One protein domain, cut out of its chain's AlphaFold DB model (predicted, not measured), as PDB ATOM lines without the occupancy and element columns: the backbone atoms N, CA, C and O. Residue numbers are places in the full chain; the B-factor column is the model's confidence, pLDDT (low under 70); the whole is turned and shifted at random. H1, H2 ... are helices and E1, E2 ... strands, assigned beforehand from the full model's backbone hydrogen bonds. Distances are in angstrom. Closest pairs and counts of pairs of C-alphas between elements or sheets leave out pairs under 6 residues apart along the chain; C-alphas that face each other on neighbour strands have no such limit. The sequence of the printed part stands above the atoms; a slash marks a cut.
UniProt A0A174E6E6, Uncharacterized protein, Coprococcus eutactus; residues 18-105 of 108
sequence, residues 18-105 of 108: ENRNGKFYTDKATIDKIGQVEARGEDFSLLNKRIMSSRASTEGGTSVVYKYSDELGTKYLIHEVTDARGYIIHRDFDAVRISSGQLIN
ATOM      1  N   GLU A  18     291.592 260.281 202.245       91.75
ATOM      2  CA  GLU A  18     292.661 259.305 202.344       91.75
ATOM      3  C   GLU A  18     293.951 259.960 202.839       91.75
ATOM      4  O   GLU A  18     294.367 261.010 202.344       91.75
ATOM      5  N   ASN A  19     294.635 259.311 203.778       91.50
ATOM      6  CA  ASN A  19     295.982 259.697 204.182       91.50
ATOM      7  C   ASN A  19     297.012 258.831 203.448       91.50
ATOM      8  O   ASN A  19     297.071 257.618 203.644       91.50
ATOM      9  N   ARG A  20     297.848 259.467 202.626       91.94
ATOM     10  CA  ARG A  20     298.962 258.842 201.911       91.94
ATOM     11  C   ARG A  20     300.259 259.508 202.373       91.94
ATOM     12  O   ARG A  20     300.576 260.621 201.959       91.94
ATOM     13  N   ASN A  21     301.011 258.835 203.247       89.50
ATOM     14  CA  ASN A  21     302.294 259.304 203.796       89.50
ATOM     15  C   ASN A  21     302.235 260.697 204.458       89.50
ATOM     16  O   ASN A  21     303.101 261.541 204.231       89.50
ATOM     17  N   GLY A  22     301.199 260.960 205.260       88.44
ATOM     18  CA  GLY A  22     301.035 262.231 205.977       88.44
ATOM     19  C   GLY A  22     300.452 263.363 205.129       88.44
ATOM     20  O   GLY A  22     300.308 264.481 205.620       88.44
ATOM     21  N   LYS A  23     300.099 263.088 203.868       92.94
ATOM     22  CA  LYS A  23     299.348 263.997 203.003       92.94
ATOM     23  C   LYS A  23     297.924 263.494 202.843       92.94
ATOM     24  O   LYS A  23     297.694 262.300 202.666       92.94
ATOM     25  N   PHE A  24     296.984 264.425 202.882       94.81
ATOM     26  CA  PHE A  24     295.566 264.132 202.793       94.81
ATOM     27  C   PHE A  24     295.068 264.359 201.372       94.81
ATOM     28  O   PHE A  24     295.411 265.372 200.753       94.81
ATOM     29  N   TYR A  25     294.269 263.422 200.873       95.25
ATOM     30  CA  TYR A  25     293.721 263.429 199.525       95.25
ATOM     31  C   TYR A  25     292.237 263.098 199.535       95.25
ATOM     32  O   TYR A  25     291.785 262.318 200.363       95.25
ATOM     33  N   THR A  26     291.482 263.653 198.600       95.12
ATOM     34  CA  THR A  26     290.086 263.263 198.371       95.12
ATOM     35  C   THR A  26     289.710 263.480 196.909       95.12
ATOM     36  O   THR A  26     290.437 264.152 196.178       95.12
ATOM     37  N   ASP A  27     288.608 262.897 196.451       94.62
ATOM     38  CA  ASP A  27     288.158 263.046 195.068       94.62
ATOM     39  C   ASP A  27     287.764 264.500 194.731       94.62
ATOM     40  O   ASP A  27     287.514 265.329 195.612       94.62
ATOM     41  N   LYS A  28     287.681 264.809 193.430       92.88
ATOM     42  CA  LYS A  28     287.360 266.158 192.933       92.88
ATOM     43  C   LYS A  28     286.054 266.711 193.515       92.88
ATOM     44  O   LYS A  28     285.999 267.880 193.884       92.88
ATOM     45  N   ALA A  29     284.996 265.905 193.569       92.94
ATOM     46  CA  ALA A  29     283.695 266.395 194.008       92.94
ATOM     47  C   ALA A  29     283.712 266.721 195.506       92.94
ATOM     48  O   ALA A  29     283.123 267.717 195.929       92.94
ATOM     49  N   THR A  30     284.412 265.909 196.299       94.06
ATOM     50  CA  THR A  30     284.566 266.143 197.734       94.06
ATOM     51  C   THR A  30     285.427 267.374 198.023       94.06
ATOM     52  O   THR A  30     285.009 268.221 198.816       94.06
ATOM     53  N   ILE A  31     286.582 267.543 197.365       95.75
ATOM     54  CA  ILE A  31     287.431 268.723 197.609       95.75
ATOM     55  C   ILE A  31     286.752 270.024 197.180       95.75
ATOM     56  O   ILE A  31     286.883 271.029 197.876       95.75
ATOM     57  N   ASP A  32     285.968 270.003 196.098       95.06
ATOM     58  CA  ASP A  32     285.220 271.178 195.656       95.06
ATOM     59  C   ASP A  32     284.175 271.600 196.700       95.06
ATOM     60  O   ASP A  32     284.028 272.791 196.981       95.06
ATOM     61  N   LYS A  33     283.496 270.639 197.341       94.69
ATOM     62  CA  LYS A  33     282.557 270.921 198.439       94.69
ATOM     63  C   LYS A  33     283.265 271.457 199.681       94.69
ATOM     64  O   LYS A  33     282.822 272.464 200.228       94.69
ATOM     65  N   ILE A  34     284.374 270.839 200.093       94.31
ATOM     66  CA  ILE A  34     285.191 271.332 201.214       94.31
ATOM     67  C   ILE A  34     285.656 272.765 200.930       94.31
ATOM     68  O   ILE A  34     285.496 273.645 201.770       94.31
ATOM     69  N   GLY A  35     286.164 273.023 199.725       95.25
ATOM     70  CA  GLY A  35     286.596 274.348 199.294       95.25
ATOM     71  C   GLY A  35     285.476 275.377 199.340       95.25
ATOM     72  O   GLY A  35     285.684 276.468 199.853       95.25
ATOM     73  N   GLN A  36     284.269 275.033 198.887       94.31
ATOM     74  CA  GLN A  36     283.103 275.919 198.980       94.31
ATOM     75  C   GLN A  36     282.692 276.231 200.424       94.31
ATOM     76  O   GLN A  36     282.233 277.342 200.691       94.31
ATOM     77  N   VAL A  37     282.824 275.269 201.343       93.81
ATOM     78  CA  VAL A  37     282.538 275.476 202.770       93.81
ATOM     79  C   VAL A  37     283.601 276.372 203.401       93.81
ATOM     80  O   VAL A  37     283.253 277.389 203.992       93.81
ATOM     81  N   GLU A  38     284.883 276.048 203.223       94.38
ATOM     82  CA  GLU A  38     286.005 276.790 203.819       94.38
ATOM     83  C   GLU A  38     286.196 278.181 203.194       94.38
ATOM     84  O   GLU A  38     286.689 279.086 203.854       94.38
ATOM     85  N   ALA A  39     285.828 278.378 201.927       94.38
ATOM     86  CA  ALA A  39     285.884 279.681 201.258       94.38
ATOM     87  C   ALA A  39     284.645 280.553 201.530       94.38
ATOM     88  O   ALA A  39     284.579 281.701 201.082       94.38
ATOM     89  N   ARG A  40     283.622 280.028 202.219       93.06
ATOM     90  CA  ARG A  40     282.383 280.770 202.465       93.06
ATOM     91  C   ARG A  40     282.640 281.922 203.436       93.06
ATOM     92  O   ARG A  40     282.909 281.702 204.609       93.06
ATOM     93  N   GLY A  41     282.460 283.148 202.950       89.25
ATOM     94  CA  GLY A  41     282.699 284.358 203.743       89.25
ATOM     95  C   GLY A  41     284.178 284.728 203.873       89.25
ATOM     96  O   GLY A  41     284.495 285.675 204.583       89.25
ATOM     97  N   GLU A  42     285.066 284.015 203.176       94.12
ATOM     98  CA  GLU A  42     286.478 284.363 203.079       94.12
ATOM     99  C   GLU A  42     286.657 285.577 202.159       94.12
ATOM    100  O   GLU A  42     286.175 285.593 201.021       94.12
ATOM    101  N   ASP A  43     287.402 286.575 202.625       95.06
ATOM    102  CA  ASP A  43     287.828 287.686 201.783       95.06
ATOM    103  C   ASP A  43     289.156 287.347 201.087       95.06
ATOM    104  O   ASP A  43     290.246 287.528 201.631       95.06
ATOM    105  N   PHE A  44     289.063 286.874 199.843       94.88
ATOM    106  CA  PHE A  44     290.229 286.523 199.027       94.88
ATOM    107  C   PHE A  44     291.158 287.708 198.727       94.88
ATOM    108  O   PHE A  44     292.299 287.473 198.327       94.88
ATOM    109  N   SER A  45     290.710 288.958 198.897       95.56
ATOM    110  CA  SER A  45     291.569 290.131 198.697       95.56
ATOM    111  C   SER A  45     292.629 290.280 199.792       95.56
ATOM    112  O   SER A  45     293.676 290.878 199.550       95.56
ATOM    113  N   LEU A  46     292.394 289.674 200.960       95.88
ATOM    114  CA  LEU A  46     293.338 289.633 202.078       95.88
ATOM    115  C   LEU A  46     294.387 288.523 201.928       95.88
ATOM    116  O   LEU A  46     295.349 288.469 202.694       95.88
ATOM    117  N   LEU A  47     294.222 287.632 200.946       97.50
ATOM    118  CA  LEU A  47     295.140 286.528 200.695       97.50
ATOM    119  C   LEU A  47     296.207 286.927 199.676       97.50
ATOM    120  O   LEU A  47     295.936 287.539 198.643       97.50
ATOM    121  N   ASN A  48     297.437 286.475 199.910       97.88
ATOM    122  CA  ASN A  48     298.501 286.592 198.925       97.88
ATOM    123  C   ASN A  48     298.238 285.623 197.763       97.88
ATOM    124  O   ASN A  48     298.393 284.404 197.915       97.88
ATOM    125  N   LYS A  49     297.845 286.176 196.610       97.94
ATOM    126  CA  LYS A  49     297.578 285.449 195.364       97.94
ATOM    127  C   LYS A  49     298.835 285.368 194.497       97.94
ATOM    128  O   LYS A  49     299.381 286.385 194.080       97.94
ATOM    129  N   ARG A  50     299.239 284.151 194.121       98.00
ATOM    130  CA  ARG A  50     300.362 283.888 193.208       98.00
ATOM    131  C   ARG A  50     299.985 282.883 192.124       98.00
ATOM    132  O   ARG A  50     299.332 281.884 192.402       98.00
ATOM    133  N   ILE A  51     300.444 283.107 190.894       97.75
ATOM    134  CA  ILE A  51     300.355 282.110 189.817       97.75
ATOM    135  C   ILE A  51     301.431 281.044 190.050       97.75
ATOM    136  O   ILE A  51     302.618 281.362 190.116       97.75
ATOM    137  N   MET A  52     301.013 279.787 190.191       96.88
ATOM    138  CA  MET A  52     301.915 278.639 190.340       96.88
ATOM    139  C   MET A  52     302.256 278.005 188.995       96.88
ATOM    140  O   MET A  52     303.381 277.565 188.782       96.88
ATOM    141  N   SER A  53     301.275 277.956 188.101       96.19
ATOM    142  CA  SER A  53     301.413 277.432 186.749       96.19
ATOM    143  C   SER A  53     300.409 278.127 185.844       96.19
ATOM    144  O   SER A  53     299.304 278.454 186.280       96.19
ATOM    145  N   SER A  54     300.797 278.362 184.596       96.81
ATOM    146  CA  SER A  54     299.941 278.908 183.549       96.81
ATOM    147  C   SER A  54     300.307 278.239 182.233       96.81
ATOM    148  O   SER A  54     301.486 278.148 181.885       96.81
ATOM    149  N   ARG A  55     299.300 277.753 181.513       96.56
ATOM    150  CA  ARG A  55     299.448 277.154 180.185       96.56
ATOM    151  C   ARG A  55     298.226 277.456 179.327       96.56
ATOM    152  O   ARG A  55     297.185 277.850 179.851       96.56
ATOM    153  N   ALA A  56     298.338 277.234 178.022       96.44
ATOM    154  CA  ALA A  56     297.176 277.250 177.142       96.44
ATOM    155  C   ALA A  56     296.177 276.154 177.555       96.44
ATOM    156  O   ALA A  56     296.575 275.045 177.924       96.44
ATOM    157  N   SER A  57     294.889 276.483 177.521       94.75
ATOM    158  CA  SER A  57     293.796 275.528 177.700       94.75
ATOM    159  C   SER A  57     293.464 274.838 176.373       94.75
ATOM    160  O   SER A  57     293.610 275.440 175.309       94.75
ATOM    161  N   THR A  58     292.949 273.606 176.428       92.12
ATOM    162  CA  THR A  58     292.333 272.931 175.269       92.12
ATOM    163  C   THR A  58     291.111 273.682 174.743       92.12
ATOM    164  O   THR A  58     290.768 273.559 173.575       92.12
ATOM    165  N   GLU A  59     290.518 274.523 175.587       92.06
ATOM    166  CA  GLU A  59     289.357 275.363 175.289       92.06
ATOM    167  C   GLU A  59     289.730 276.685 174.584       92.06
ATOM    168  O   GLU A  59     288.911 277.594 174.438       92.06
ATOM    169  N   GLY A  60     290.997 276.838 174.186       92.31
ATOM    170  CA  GLY A  60     291.507 278.004 173.460       92.31
ATOM    171  C   GLY A  60     291.865 279.216 174.327       92.31
ATOM    172  O   GLY A  60     292.409 280.182 173.799       92.31
ATOM    173  N   GLY A  61     291.594 279.178 175.635       95.81
ATOM    174  CA  GLY A  61     292.017 280.201 176.596       95.81
ATOM    175  C   GLY A  61     293.221 279.785 177.435       95.81
ATOM    176  O   GLY A  61     294.195 279.214 176.942       95.81
ATOM    177  N   THR A  62     293.155 280.058 178.737       97.06
ATOM    178  CA  THR A  62     294.237 279.782 179.693       97.06
ATOM    179  C   THR A  62     293.806 278.778 180.748       97.06
ATOM    180  O   THR A  62     292.657 278.754 181.163       97.06
ATOM    181  N   SER A  63     294.739 277.945 181.186       97.69
ATOM    182  CA  SER A  63     294.605 277.042 182.323       97.69
ATOM    183  C   SER A  63     295.630 277.475 183.362       97.69
ATOM    184  O   SER A  63     296.830 277.246 183.178       97.69
ATOM    185  N   VAL A  64     295.168 278.086 184.449       98.06
ATOM    186  CA  VAL A  64     296.015 278.706 185.470       98.06
ATOM    187  C   VAL A  64     295.747 278.077 186.829       98.06
ATOM    188  O   VAL A  64     294.600 277.912 187.230       98.06
ATOM    189  N   VAL A  65     296.812 277.755 187.561       98.00
ATOM    190  CA  VAL A  65     296.718 277.359 188.970       98.00
ATOM    191  C   VAL A  65     297.149 278.539 189.826       98.00
ATOM    192  O   VAL A  65     298.315 278.951 189.804       98.00
ATOM    193  N   TYR A  66     296.210 279.077 190.597       98.25
ATOM    194  CA  TYR A  66     296.465 280.124 191.575       98.25
ATOM    195  C   TYR A  66     296.685 279.513 192.953       98.25
ATOM    196  O   TYR A  66     295.870 278.730 193.437       98.25
ATOM    197  N   LYS A  67     297.758 279.931 193.619       98.44
ATOM    198  CA  LYS A  67     297.958 279.722 195.047       98.44
ATOM    199  C   LYS A  67     297.488 280.951 195.806       98.44
ATOM    200  O   LYS A  67     297.979 282.048 195.552       98.44
ATOM    201  N   TYR A  68     296.598 280.731 196.761       98.38
ATOM    202  CA  TYR A  68     296.223 281.707 197.772       98.38
ATOM    203  C   TYR A  68     296.841 281.288 199.101       98.38
ATOM    204  O   TYR A  68     296.725 280.130 199.520       98.38
ATOM    205  N   SER A  69     297.536 282.217 199.746       97.94
ATOM    206  CA  SER A  69     298.222 281.979 201.015       97.94
ATOM    207  C   SER A  69     297.991 283.101 202.013       97.94
ATOM    208  O   SER A  69     297.821 284.250 201.617       97.94
ATOM    209  N   ASP A  70     298.039 282.746 203.288       96.44
ATOM    210  CA  ASP A  70     298.071 283.657 204.430       96.44
ATOM    211  C   ASP A  70     299.341 283.411 205.264       96.44
ATOM    212  O   ASP A  70     300.270 282.727 204.821       96.44
ATOM    213  N   GLU A  71     299.389 283.964 206.474       95.38
ATOM    214  CA  GLU A  71     300.516 283.838 207.407       95.38
ATOM    215  C   GLU A  71     300.848 282.381 207.773       95.38
ATOM    216  O   GLU A  71     301.999 282.056 208.052       95.38
ATOM    217  N   LEU A  72     299.861 281.481 207.713       94.12
ATOM    218  CA  LEU A  72     300.021 280.055 208.008       94.12
ATOM    219  C   LEU A  72     300.429 279.240 206.762       94.12
ATOM    220  O   LEU A  72     300.548 278.014 206.819       94.12
ATOM    221  N   GLY A  73     300.606 279.890 205.608       96.25
ATOM    222  CA  GLY A  73     301.023 279.266 204.353       96.25
ATOM    223  C   GLY A  73     299.882 279.079 203.352       96.25
ATOM    224  O   GLY A  73     298.999 279.920 203.223       96.25
ATOM    225  N   THR A  74     299.928 278.002 202.560       97.19
ATOM    226  CA  THR A  74     298.913 277.740 201.522       97.19
ATOM    227  C   THR A  74     297.539 277.533 202.154       97.19
ATOM    228  O   THR A  74     297.379 276.622 202.965       97.19
ATOM    229  N   LYS A  75     296.551 278.323 201.724       97.62
ATOM    230  CA  LYS A  75     295.149 278.168 202.121       97.62
ATOM    231  C   LYS A  75     294.320 277.511 201.019       97.62
ATOM    232  O   LYS A  75     293.589 276.568 201.295       97.62
ATOM    233  N   TYR A  76     294.519 277.922 199.765       98.19
ATOM    234  CA  TYR A  76     293.859 277.311 198.609       98.19
ATOM    235  C   TYR A  76     294.824 277.166 197.428       98.19
ATOM    236  O   TYR A  76     295.653 278.047 197.176       98.19
ATOM    237  N   LEU A  77     294.678 276.080 196.672       98.06
ATOM    238  CA  LEU A  77     295.102 275.999 195.277       98.06
ATOM    239  C   LEU A  77     293.840 275.908 194.427       98.06
ATOM    240  O   LEU A  77     293.031 275.005 194.623       98.06
ATOM    241  N   ILE A  78     293.667 276.860 193.517       98.06
ATOM    242  CA  ILE A  78     292.490 276.959 192.656       98.06
ATOM    243  C   ILE A  78     292.944 276.833 191.210       98.06
ATOM    244  O   ILE A  78     293.750 277.643 190.742       98.06
ATOM    245  N   HIS A  79     292.408 275.838 190.511       97.75
ATOM    246  CA  HIS A  79     292.574 275.671 189.075       97.75
ATOM    247  C   HIS A  79     291.448 276.410 188.358       97.75
ATOM    248  O   HIS A  79     290.270 276.161 188.600       97.75
ATOM    249  N   GLU A  80     291.812 277.358 187.500       97.81
ATOM    250  CA  GLU A  80     290.891 278.138 186.680       97.81
ATOM    251  C   GLU A  80     291.192 277.906 185.205       97.81
ATOM    252  O   GLU A  80     292.344 278.000 184.769       97.81
ATOM    253  N   VAL A  81     290.141 277.632 184.439       97.69
ATOM    254  CA  VAL A  81     290.221 277.469 182.991       97.69
ATOM    255  C   VAL A  81     289.325 278.488 182.310       97.69
ATOM    256  O   VAL A  81     288.156 278.627 182.670       97.69
ATOM    257  N   THR A  82     289.870 279.178 181.311       97.81
ATOM    258  CA  THR A  82     289.151 280.136 180.470       97.81
ATOM    259  C   THR A  82     289.052 279.684 179.016       97.81
ATOM    260  O   THR A  82     289.861 278.879 178.545       97.81
ATOM    261  N   ASP A  83     288.063 280.226 178.305       96.12
ATOM    262  CA  ASP A  83     287.933 280.122 176.850       96.12
ATOM    263  C   ASP A  83     288.803 281.164 176.119       96.12
ATOM    264  O   ASP A  83     289.434 282.033 176.732       96.12
ATOM    265  N   ALA A  84     288.811 281.107 174.785       95.81
ATOM    266  CA  ALA A  84     289.549 282.050 173.937       95.81
ATOM    267  C   ALA A  84     289.126 283.526 174.103       95.81
ATOM    268  O   ALA A  84     289.862 284.429 173.705       95.81
ATOM    269  N   ARG A  85     287.946 283.792 174.676       95.75
ATOM    270  CA  ARG A  85     287.421 285.140 174.943       95.75
ATOM    271  C   ARG A  85     287.720 285.606 176.374       95.75
ATOM    272  O   ARG A  85     287.403 286.743 176.711       95.75
ATOM    273  N   GLY A  86     288.337 284.756 177.196       93.69
ATOM    274  CA  GLY A  86     288.665 285.027 178.593       93.69
ATOM    275  C   GLY A  86     287.539 284.724 179.584       93.69
ATOM    276  O   GLY A  86     287.685 285.049 180.761       93.69
ATOM    277  N   TYR A  87     286.432 284.100 179.163       96.06
ATOM    278  CA  TYR A  87     285.381 283.673 180.088       96.06
ATOM    279  C   TYR A  87     285.807 282.423 180.848       96.06
ATOM    280  O   TYR A  87     286.370 281.500 180.264       96.06
ATOM    281  N   ILE A  88     285.514 282.378 182.148       96.25
ATOM    282  CA  ILE A  88     285.799 281.211 182.989       96.25
ATOM    283  C   ILE A  88     284.850 280.075 182.599       96.25
ATOM    284  O   ILE A  88     283.635 280.216 182.712       96.25
ATOM    285  N   ILE A  89     285.423 278.948 182.182       96.81
ATOM    286  CA  ILE A  89     284.702 277.716 181.848       96.81
ATOM    287  C   ILE A  89     284.468 276.899 183.111       96.81
ATOM    288  O   ILE A  89     283.344 276.500 183.402       96.81
ATOM    289  N   HIS A  90     285.528 276.665 183.884       94.81
ATOM    290  CA  HIS A  90     285.410 276.073 185.208       94.81
ATOM    291  C   HIS A  90     286.490 276.597 186.143       94.81
ATOM    292  O   HIS A  90     287.556 277.066 185.734       94.81
ATOM    293  N   ARG A  91     286.168 276.507 187.428       95.56
ATOM    294  CA  ARG A  91     287.062 276.807 188.530       95.56
ATOM    295  C   ARG A  91     286.837 275.751 189.601       95.56
ATOM    296  O   ARG A  91     285.704 275.584 190.047       95.56
ATOM    297  N   ASP A  92     287.890 275.045 189.979       96.62
ATOM    298  CA  ASP A  92     287.838 273.998 191.000       96.62
ATOM    299  C   ASP A  92     289.055 274.042 191.926       96.62
ATOM    300  O   ASP A  92     290.021 274.777 191.691       96.62
ATOM    301  N   PHE A  93     288.959 273.330 193.046       97.44
ATOM    302  CA  PHE A  93     289.998 273.310 194.063       97.44
ATOM    303  C   PHE A  93     290.954 272.137 193.832       97.44
ATOM    304  O   PHE A  93     290.562 270.973 193.848       97.44
ATOM    305  N   ASP A  94     292.239 272.453 193.694       97.12
ATOM    306  CA  ASP A  94     293.323 271.468 193.693       97.12
ATOM    307  C   ASP A  94     293.822 271.178 195.115       97.12
ATOM    308  O   ASP A  94     294.316 270.086 195.395       97.12
ATOM    309  N   ALA A  95     293.698 272.148 196.028       97.38
ATOM    310  CA  ALA A  95     293.992 271.965 197.444       97.38
ATOM    311  C   ALA A  95     293.219 272.960 198.317       97.38
ATOM    312  O   ALA A  95     293.037 274.118 197.933       97.38
ATOM    313  N   VAL A  96     292.826 272.531 199.516       97.69
ATOM    314  CA  VAL A  96     292.125 273.354 200.511       97.69
ATOM    315  C   VAL A  96     292.706 273.075 201.886       97.69
ATOM    316  O   VAL A  96     292.784 271.919 202.308       97.69
ATOM    317  N   ARG A  97     293.122 274.122 202.601       96.94
ATOM    318  CA  ARG A  97     293.471 274.011 204.015       96.94
ATOM    319  C   ARG A  97     292.206 274.178 204.837       96.94
ATOM    320  O   ARG A  97     291.571 275.225 204.769       96.94
ATOM    321  N   ILE A  98     291.862 273.147 205.594       93.94
ATOM    322  CA  ILE A  98     290.681 273.156 206.458       93.94
ATOM    323  C   ILE A  98     290.988 273.851 207.785       93.94
ATOM    324  O   ILE A  98     292.154 273.994 208.162       93.94
ATOM    325  N   SER A  99     289.946 274.250 208.513       88.62
ATOM    326  CA  SER A  99     290.053 274.926 209.819       88.62
ATOM    327  C   SER A  99     290.989 274.255 210.838       88.62
ATOM    328  O   SER A  99     291.654 274.948 211.605       88.62
ATOM    329  N   SER A 100     291.113 272.924 210.828       88.69
ATOM    330  CA  SER A 100     292.039 272.184 211.699       88.69
ATOM    331  C   SER A 100     293.514 272.239 211.254       88.69
ATOM    332  O   SER A 100     294.381 271.664 211.913       88.69
ATOM    333  N   GLY A 101     293.818 272.945 210.161       91.62
ATOM    334  CA  GLY A 101     295.168 273.251 209.678       91.62
ATOM    335  C   GLY A 101     295.721 272.282 208.630       91.62
ATOM    336  O   GLY A 101     296.735 272.584 207.999       91.62
ATOM    337  N   GLN A 102     295.073 271.139 208.397       93.56
ATOM    338  CA  GLN A 102     295.505 270.168 207.390       93.56
ATOM    339  C   GLN A 102     295.223 270.679 205.975       93.56
ATOM    340  O   GLN A 102     294.146 271.198 205.688       93.56
ATOM    341  N   LEU A 103     296.185 270.482 205.072       96.19
ATOM    342  CA  LEU A 103     296.007 270.728 203.644       96.19
ATOM    343  C   LEU A 103     295.498 269.450 202.969       96.19
ATOM    344  O   LEU A 103     296.216 268.449 202.900       96.19
ATOM    345  N   ILE A 104     294.269 269.504 202.467       96.69
ATOM    346  CA  ILE A 104     293.641 268.431 201.700       96.69
ATOM    347  C   ILE A 104     293.906 268.697 200.223       96.69
ATOM    348  O   ILE A 104     293.689 269.809 199.749       96.69
ATOM    349  N   ASN A 105     294.399 267.696 199.502       97.19
ATOM    350  CA  ASN A 105     294.749 267.796 198.088       97.19
ATOM    351  C   ASN A 105     293.738 267.020 197.243       97.19
ATOM    352  O   ASN A 105     293.166 266.022 197.683       97.19
TER     353      ASN A 105
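AT A GLANCE: This is residues 18 to 105 of the 108 residues of an uncharacterized protein of Coprococcus eutactus (UniProt A0A174E6E6). A twisted, curving sheet makes a wall, with the long strands E3, E4, E5 and E6 side by side and the helix H1 crossing one face over E6; the other face is bare. The short strand E7 and the small hairpin of E1 and E2 continue the sheet beyond E6. The printed part has 88 residues, with one named helix and seven named strands, in the order E1, E2, H1, E3, E4, E5, E6, E7; the mixed sheet runs E1, E2, E7, E6, E5, E4, E3. The class is mostly strand, in two layers, a helix on one face of a sheet. The whole is compact, with a radius of gyration of the C-alphas of 13.5 A and spans of 39 by 29 by 21 A.

HOW THE PARTS SIT: E1, residues 18 to 20, and E2, residues 23 to 26, form an antiparallel hairpin at 145 degrees, with N 18 and O 25 2.8 A apart. E2 is parallel to E7, residues 103 to 105, at 50 degrees, with N 105 and O 24 2.8 A apart. H1, residues 28 to 38, is on the sheet at a height of 7.2 A, over E6, residues 88 to 97. On the local plane their lines stand at 71 degrees, and H1 runs across the strands. Their closest C-alphas are those of Asp 32 and Phe 93, 5.5 A apart. In H1 every O i to N i+4 pair is within hydrogen-bond range. E3, residues 48 to 56, E4, residues 60 to 70, E5, residues 73 to 83, E6 and E7 form a meander, each strand the antiparallel neighbour of the one before. Pairs within hydrogen-bond range are N 50 and O 67, 2.8 A, for E3 and E4; N 66 and O 78, 2.9 A, for E4 and E5; N 79 and O 92, 2.9 A, for E5 and E6; and N 104 and O 96, 2.8 A, for E6 and E7. E3 bends by 51 degrees at residue 53, and E6 by 53 degrees at residue 94. The edge strands E1 and E3 are apart.

IN THESE COORDINATES: E1 begins at C-alpha 18, (292.661, 259.305, 202.344). H1 is 15.3 A long and begins at C-alpha 28, (287.360, 266.158, 192.933). E3 measures 23.7 A, E4 32.2 A, E5 30.5 A and E6 23.5 A. E7 ends at C-alpha 105, (294.749, 267.796, 198.088).

THE WHOLE: The C-alphas farthest apart, those of Asn 21 and Arg 85, are 41.5 A apart. The printed part has no cut. The link from H1 to E3, with 9 residues, is short; the others are tight. The mean pLDDT of the printed part is 95.4, and no printed residue is under 70.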